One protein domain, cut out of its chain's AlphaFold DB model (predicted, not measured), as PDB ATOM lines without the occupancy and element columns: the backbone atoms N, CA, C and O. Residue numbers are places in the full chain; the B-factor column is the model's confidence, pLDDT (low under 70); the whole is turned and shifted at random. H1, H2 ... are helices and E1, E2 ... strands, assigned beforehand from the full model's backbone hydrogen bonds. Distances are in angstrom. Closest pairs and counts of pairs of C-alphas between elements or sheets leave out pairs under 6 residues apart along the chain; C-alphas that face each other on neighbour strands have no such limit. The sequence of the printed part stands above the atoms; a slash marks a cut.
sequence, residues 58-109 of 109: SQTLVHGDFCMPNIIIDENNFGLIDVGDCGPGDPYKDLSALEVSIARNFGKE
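This is residues 58 to 109 of the 109 residues of the protein "Aminoglycoside phosphotransferase" of Candidatus Woesebacteria bacterium GW2011_GWA1_41_13b (UniProt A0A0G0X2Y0). One long helix, H1, makes one side of this domain; two small pairs of strands sit off it, E1 with E4 near the helix's first residues and the hairpin E2 and E3 farther along and away from it. Residues 65 to 68, in the link between E1 and E2, pack on the middle of H1, and the tip of the hairpin, residues 73 to 78, sticks out. The printed part has 52 residues with four named strands and then one named helix, in the order E1 E2 E3 E4 H1; each of the two sheets has two antiparallel strands, in the orders E1 - E4 and E2 - E3. The class is mixed, helices and strands. The whole is only just compact, close to loose, with a radius of gyration of the C-alphas of 11.7 A and spans of 30 by 26 by 17 A.

Strand E1 is residues 60 to 62, 6.1 A from first to last C-alpha, and begins with C-alpha 60 at (4.552, -5.359, -2.952). Strand E2 is residues 71 to 74, 10.0 A long. Strand E3 is residues 77 to 80, 10.6 A long, and begins with C-alpha 77 at (-3.614, -20.861, 10.015). Strand E4 is residues 87 to 89, 6.3 A long. Helix H1 is residues 91 to 106, 22.4 A long, and ends with C-alpha 106 at (15.040, -15.696, 20.121).

E1 and E4 are antiparallel neighbours, with 119 degrees between their directions. The C-alphas of Leu 61 and Pro 88 face each other at 4.7 A, and N 62 and O 87 are within hydrogen-bond range at 2.9 A. E1 and H1 have 5 pairs of C-alphas within 8 A; the closest are those of Thr 60 and Pro 91, 6.2 A apart. E2 and E3 form a hairpin, antiparallel at 160 degrees, with N 72 and O 79 at 2.8 A and N 74 and O 77 at 2.9 A, both within hydrogen-bond range. The hairpin's strands E2 and E3 are both apart from H1. E1 and E2 are apart, and so are E3 and E4. In H1 every O i to N i+4 pair is within hydrogen-bond range.

The two C-alphas farthest apart are those of Ser 58 and Glu 75, at 32.3 A. The printed part has no cut, and it ends at residue 109, the chain's last residue. The links from E2 to E3 and from E4 to H1 are tight, those from E1 to E2 and from E3 to E4 are short, and there is no long link. The mean pLDDT of the printed part is 93.6, and residue 109 is the one residue under 70.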
ATOM      1  N   SER A  58       7.338  -0.325  -5.072       91.94
ATOM      2  CA  SER A  58       5.961  -0.088  -4.604       91.94
ATOM      3  C   SER A  58       4.984  -1.150  -5.123       91.94
ATOM      4  O   SER A  58       3.770  -0.966  -5.103       91.94
ATOM      5  N   GLN A  59       5.515  -2.271  -5.623       92.06
ATOM      6  CA  GLN A  59       4.732  -3.354  -6.229       92.06
ATOM      7  C   GLN A  59       4.357  -4.461  -5.239       92.06
ATOM      8  O   GLN A  59       3.649  -5.400  -5.606       92.06
ATOM      9  N   THR A  60       4.824  -4.373  -3.995       93.69
ATOM     10  CA  THR A  60       4.552  -5.359  -2.952       93.69
ATOM     11  C   THR A  60       3.622  -4.760  -1.911       93.69
ATOM     12  O   THR A  60       3.785  -3.611  -1.511       93.69
ATOM     13  N   LEU A  61       2.632  -5.538  -1.475       94.75
ATOM     14  CA  LEU A  61       1.847  -5.192  -0.297       94.75
ATOM     15  C   LEU A  61       2.700  -5.467   0.942       94.75
ATOM     16  O   LEU A  61       3.094  -6.611   1.158       94.75
ATOM     17  N   VAL A  62       2.967  -4.428   1.725       96.19
ATOM     18  CA  VAL A  62       3.696  -4.513   2.990       96.19
ATOM     19  C   VAL A  62       2.744  -4.277   4.157       96.19
ATOM     20  O   VAL A  62       1.811  -3.481   4.051       96.19
ATOM     21  N   HIS A  63       2.977  -4.972   5.266       96.25
ATOM     22  CA  HIS A  63       2.238  -4.825   6.516       96.25
ATOM     23  C   HIS A  63       2.495  -3.462   7.166       96.25
ATOM     24  O   HIS A  63       1.584  -2.875   7.740       96.25
ATOM     25  N   GLY A  64       3.737  -2.970   7.084       94.00
ATOM     26  CA  GLY A  64       4.159  -1.695   7.668       94.00
ATOM     27  C   GLY A  64       4.827  -1.848   9.036       94.00
ATOM     28  O   GLY A  64       5.821  -1.173   9.295       94.00
ATOM     29  N   ASP A  65       4.352  -2.799   9.846       95.50
ATOM     30  CA  ASP A  65       4.976  -3.238  11.106       95.50
ATOM     31  C   ASP A  65       4.993  -4.777  11.221       95.50
ATOM     32  O   ASP A  65       4.305  -5.375  12.050       95.50
ATOM     33  N   PHE A  66       5.676  -5.459  10.295       96.56
ATOM     34  CA  PHE A  66       5.678  -6.927  10.228       96.56
ATOM     35  C   PHE A  66       6.587  -7.568  11.288       96.56
ATOM     36  O   PHE A  66       7.668  -8.076  10.996       96.56
ATOM     37  N   CYS A  67       6.162  -7.534  12.547       95.62
ATOM     38  CA  CYS A  67       6.896  -8.102  13.672       95.62
ATOM     39  C   CYS A  67       6.134  -9.268  14.328       95.62
ATOM     40  O   CYS A  67       4.926  -9.409  14.160       95.62
ATOM     41  N   MET A  68       6.832 -10.120  15.091       94.62
ATOM     42  CA  MET A  68       6.240 -11.324  15.697       94.62
ATOM     43  C   MET A  68       4.942 -11.080  16.488       94.62
ATOM     44  O   MET A  68       4.017 -11.865  16.310       94.62
ATOM     45  N   PRO A  69       4.823 -10.035  17.335       93.94
ATOM     46  CA  PRO A  69       3.575  -9.761  18.053       93.94
ATOM     47  C   PRO A  69       2.364  -9.508  17.146       93.94
ATOM     48  O   PRO A  69       1.235  -9.735  17.573       93.94
ATOM     49  N   ASN A  70       2.600  -9.072  15.906       96.94
ATOM     50  CA  ASN A  70       1.560  -8.768  14.927       96.94
ATOM     51  C   ASN A  70       1.173  -9.990  14.076       96.94
ATOM     52  O   ASN A  70       0.288  -9.899  13.224       96.94
ATOM     53  N   ILE A  71       1.802 -11.145  14.321       95.94
ATOM     54  CA  ILE A  71       1.515 -12.414  13.651       95.94
ATOM     55  C   ILE A  71       0.843 -13.353  14.656       95.94
ATOM     56  O   ILE A  71       1.446 -13.785  15.638       95.94
ATOM     57  N   ILE A  72      -0.408 -13.710  14.385       96.75
ATOM     58  CA  ILE A  72      -1.148 -14.719  15.144       96.75
ATOM     59  C   ILE A  72      -1.030 -16.037  14.394       96.75
ATOM     60  O   ILE A  72      -1.372 -16.104  13.215       96.75
ATOM     61  N   ILE A  73      -0.566 -17.083  15.070       95.12
ATOM     62  CA  ILE A  73      -0.438 -18.426  14.502       95.12
ATOM     63  C   ILE A  73      -1.347 -19.370  15.285       95.12
ATOM     64  O   ILE A  73      -1.355 -19.360  16.515       95.12
ATOM     65  N   ASP A  74      -2.091 -20.180  14.547       94.88
ATOM     66  CA  ASP A  74      -2.842 -21.341  15.018       94.88
ATOM     67  C   ASP A  74      -2.357 -22.583  14.247       94.88
ATOM     68  O   ASP A  74      -1.628 -22.452  13.264       94.88
ATOM     69  N   GLU A  75      -2.748 -23.791  14.659       92.94
ATOM     70  CA  GLU A  75      -2.213 -25.067  14.150       92.94
ATOM     71  C   GLU A  75      -2.117 -25.150  12.618       92.94
ATOM     72  O   GLU A  75      -1.157 -25.702  12.087       92.94
ATOM     73  N   ASN A  76      -3.099 -24.588  11.906       94.62
ATOM     74  CA  ASN A  76      -3.181 -24.650  10.445       94.62
ATOM     75  C   ASN A  76      -3.251 -23.276   9.766       94.62
ATOM     76  O   ASN A  76      -3.322 -23.208   8.540       94.62
ATOM     77  N   ASN A  77      -3.291 -22.185  10.536       94.75
ATOM     78  CA  ASN A  77      -3.614 -20.861  10.015       94.75
ATOM     79  C   ASN A  77      -2.695 -19.796  10.597       94.75
ATOM     80  O   ASN A  77      -2.169 -19.930  11.697       94.75
ATOM     81  N   PHE A  78      -2.575 -18.688   9.876       95.06
ATOM     82  CA  PHE A  78      -1.996 -17.471  10.416       95.06
ATOM     83  C   PHE A  78      -2.888 -16.274  10.094       95.06
ATOM     84  O   PHE A  78      -3.630 -16.274   9.109       95.06
ATOM     85  N   GLY A  79      -2.813 -15.259  10.942       95.62
ATOM     86  CA  GLY A  79      -3.477 -13.977  10.770       95.62
ATOM     87  C   GLY A  79      -2.527 -12.839  11.111       95.62
ATOM     88  O   GLY A  79      -1.602 -13.013  11.903       95.62
ATOM     89  N   LEU A  80      -2.766 -11.680  10.507       96.81
ATOM     90  CA  LEU A  80      -2.024 -10.455  10.783       96.81
ATOM     91  C   LEU A  80      -2.948  -9.461  11.484       96.81
ATOM     92  O   LEU A  80      -4.117  -9.329  11.113       96.81
ATOM     93  N   ILE A  81      -2.422  -8.789  12.499       97.12
ATOM     94  CA  ILE A  81      -3.097  -7.714  13.226       97.12
ATOM     95  C   ILE A  81      -2.265  -6.439  13.137       97.12
ATOM     96  O   ILE A  81      -1.101  -6.492  12.783       97.12
ATOM     97  N   ASP A  82      -2.861  -5.303  13.494       95.69
ATOM     98  CA  ASP A  82      -2.197  -3.995  13.415       95.69
ATOM     99  C   ASP A  82      -1.798  -3.587  11.983       95.69
ATOM    100  O   ASP A  82      -0.708  -3.107  11.691       95.69
ATOM    101  N   VAL A  83      -2.738  -3.771  11.054       94.19
ATOM    102  CA  VAL A  83      -2.580  -3.469   9.621       94.19
ATOM    103  C   VAL A  83      -2.813  -1.987   9.283       94.19
ATOM    104  O   VAL A  83      -3.168  -1.660   8.150       94.19
ATOM    105  N   GLY A  84      -2.688  -1.082  10.262       91.88
ATOM    106  CA  GLY A  84      -2.958   0.353  10.086       91.88
ATOM    107  C   GLY A  84      -2.015   1.023   9.083       91.88
ATOM    108  O   GLY A  84      -2.458   1.856   8.294       91.88
ATOM    109  N   ASP A  85      -0.759   0.574   9.061       92.44
ATOM    110  CA  ASP A  85       0.305   1.059   8.172       92.44
ATOM    111  C   ASP A  85       0.491   0.175   6.926       92.44
ATOM    112  O   ASP A  85       1.526   0.223   6.254       92.44
ATOM    113  N   CYS A  86      -0.513  -0.644   6.604       93.94
ATOM    114  CA  CYS A  86      -0.472  -1.536   5.456       93.94
ATOM    115  C   CYS A  86      -0.654  -0.759   4.143       93.94
ATOM    116  O   CYS A  86      -1.507   0.130   4.013       93.94
ATOM    117  N   GLY A  87       0.132  -1.116   3.132       94.06
ATOM    118  CA  GLY A  87       0.050  -0.481   1.823       94.06
ATOM    119  C   GLY A  87       1.144  -0.921   0.857       94.06
ATOM    120  O   GLY A  87       1.907  -1.836   1.158       94.06
ATOM    121  N   PRO A  88       1.195  -0.343  -0.352       94.12
ATOM    122  CA  PRO A  88       2.234  -0.651  -1.321       94.12
ATOM    123  C   PRO A  88       3.590  -0.104  -0.864       94.12
ATOM    124  O   PRO A  88       3.725   1.080  -0.546       94.12
ATOM    125  N   GLY A  89       4.618  -0.945  -0.891       93.94
ATOM    126  CA  GLY A  89       5.952  -0.559  -0.465       93.94
ATOM    127  C   GLY A  89       7.017  -1.593  -0.783       93.94
ATOM    128  O   GLY A  89       6.778  -2.597  -1.462       93.94
ATOM    129  N   ASP A  90       8.216  -1.304  -0.295       95.88
ATOM    130  CA  ASP A  90       9.380  -2.135  -0.522       95.88
ATOM    131  C   ASP A  90       9.362  -3.338   0.437       95.88
ATOM    132  O   ASP A  90       9.248  -3.134   1.650       95.88
ATOM    133  N   PRO A  91       9.487  -4.587  -0.053       96.00
ATOM    134  CA  PRO A  91       9.418  -5.777   0.796       96.00
ATOM    135  C   PRO A  91      10.478  -5.799   1.907       96.00
ATOM    136  O   PRO A  91      10.252  -6.411   2.952       96.00
ATOM    137  N   TYR A  92      11.616  -5.118   1.729       95.88
ATOM    138  CA  TYR A  92      12.646  -5.038   2.763       95.88
ATOM    139  C   TYR A  92      12.186  -4.256   4.003       95.88
ATOM    140  O   TYR A  92      12.760  -4.451   5.080       95.88
ATOM    141  N   LYS A  93      11.125  -3.439   3.904       94.88
ATOM    142  CA  LYS A  93      10.482  -2.808   5.067       94.88
ATOM    143  C   LYS A  93      10.016  -3.869   6.068       94.88
ATOM    144  O   LYS A  93      10.430  -3.843   7.223       94.88
ATOM    145  N   ASP A  94       9.244  -4.846   5.605       96.88
ATOM    146  CA  ASP A  94       8.725  -5.919   6.456       96.88
ATOM    147  C   ASP A  94       9.815  -6.925   6.846       96.88
ATOM    148  O   ASP A  94       9.873  -7.352   7.998       96.88
ATOM    149  N   LEU A  95      10.720  -7.275   5.921       96.44
ATOM    150  CA  LEU A  95      11.807  -8.219   6.215       96.44
ATOM    151  C   LEU A  95      12.733  -7.701   7.321       96.44
ATOM    152  O   LEU A  95      13.081  -8.455   8.227       96.44
ATOM    153  N   SER A  96      13.102  -6.416   7.277       94.62
ATOM    154  CA  SER A  96      13.960  -5.816   8.306       94.62
ATOM    155  C   SER A  96      13.258  -5.719   9.666       94.62
ATOM    156  O   SER A  96      13.877  -5.982  10.701       94.62
ATOM    157  N   ALA A  97      11.956  -5.405   9.688       94.88
ATOM    158  CA  ALA A  97      11.159  -5.404  10.914       94.88
ATOM    159  C   ALA A  97      11.078  -6.808  11.539       94.88
ATOM    160  O   ALA A  97      11.300  -6.968  12.747       94.88
ATOM    161  N   LEU A  98      10.835  -7.829  10.714       95.88
ATOM    162  CA  LEU A  98      10.760  -9.216  11.156       95.88
ATOM    163  C   LEU A  98      12.108  -9.719  11.675       95.88
ATOM    164  O   LEU A  98      12.149 -10.307  12.754       95.88
ATOM    165  N   GLU A  99      13.207  -9.454  10.963       95.06
ATOM    166  CA  GLU A  99      14.564  -9.840  11.372       95.06
ATOM    167  C   GLU A  99      14.891  -9.300  12.773       95.06
ATOM    168  O   GLU A  99      15.292 -10.047  13.670       95.06
ATOM    169  N   VAL A 100      14.642  -8.006  13.000       92.69
ATOM    170  CA  VAL A 100      14.847  -7.374  14.310       92.69
ATOM    171  C   VAL A 100      13.939  -7.995  15.372       92.69
ATOM    172  O   VAL A 100      14.359  -8.158  16.522       92.69
ATOM    173  N   SER A 101      12.700  -8.339  15.019       95.06
ATOM    174  CA  SER A 101      11.751  -8.972  15.935       95.06
ATOM    175  C   SER A 101      12.199 -10.377  16.346       95.06
ATOM    176  O   SER A 101      12.244 -10.669  17.542       95.06
ATOM    177  N   ILE A 102      12.615 -11.212  15.391       93.94
ATOM    178  CA  ILE A 102      13.153 -12.554  15.644       93.94
ATOM    179  C   ILE A 102      14.382 -12.450  16.548       93.94
ATOM    180  O   ILE A 102      14.414 -13.073  17.609       93.94
ATOM    181  N   ALA A 103      15.342 -11.588  16.199       93.56
ATOM    182  CA  ALA A 103      16.571 -11.419  16.968       93.56
ATOM    183  C   ALA A 103      16.318 -10.975  18.420       93.56
ATOM    184  O   ALA A 103      17.035 -11.378  19.335       93.56
ATOM    185  N   ARG A 104      15.293 -10.144  18.652       92.19
ATOM    186  CA  ARG A 104      14.901  -9.695  19.998       92.19
ATOM    187  C   ARG A 104      14.232 -10.790  20.828       92.19
ATOM    188  O   ARG A 104      14.389 -10.769  22.044       92.19
ATOM    189  N   ASN A 105      13.485 -11.696  20.200       92.12
ATOM    190  CA  ASN A 105      12.713 -12.724  20.902       92.12
ATOM    191  C   ASN A 105      13.489 -14.035  21.090       92.12
ATOM    192  O   ASN A 105      13.347 -14.679  22.127       92.12
ATOM    193  N   PHE A 106      14.325 -14.414  20.124       92.75
ATOM    194  CA  PHE A 106      15.040 -15.696  20.121       92.75
ATOM    195  C   PHE A 106      16.568 -15.563  20.191       92.75
ATOM    196  O   PHE A 106      17.254 -16.561  20.394       92.75
ATOM    197  N   GLY A 107      17.103 -14.343  20.093       88.00
ATOM    198  CA  GLY A 107      18.540 -14.094  19.999       88.00
ATOM    199  C   GLY A 107      19.030 -14.023  18.552       88.00
ATOM    200  O   GLY A 107      18.291 -14.294  17.609       88.00
ATOM    201  N   LYS A 108      20.284 -13.598  18.382       77.62
ATOM    202  CA  LYS A 108      20.959 -13.627  17.079       77.62
ATOM    203  C   LYS A 108      21.499 -15.034  16.828       77.62
ATOM    204  O   LYS A 108      21.969 -15.658  17.779       77.62
ATOM    205  N   GLU A 109      21.442 -15.482  15.577       59.16
ATOM    206  CA  GLU A 109      22.240 -16.629  15.121       59.16
ATOM    207  C   GLU A 109      23.746 -16.353  15.246       59.16
ATOM    208  O   GLU A 109      24.158 -15.173  15.097       59.16
TER     209      GLU A 109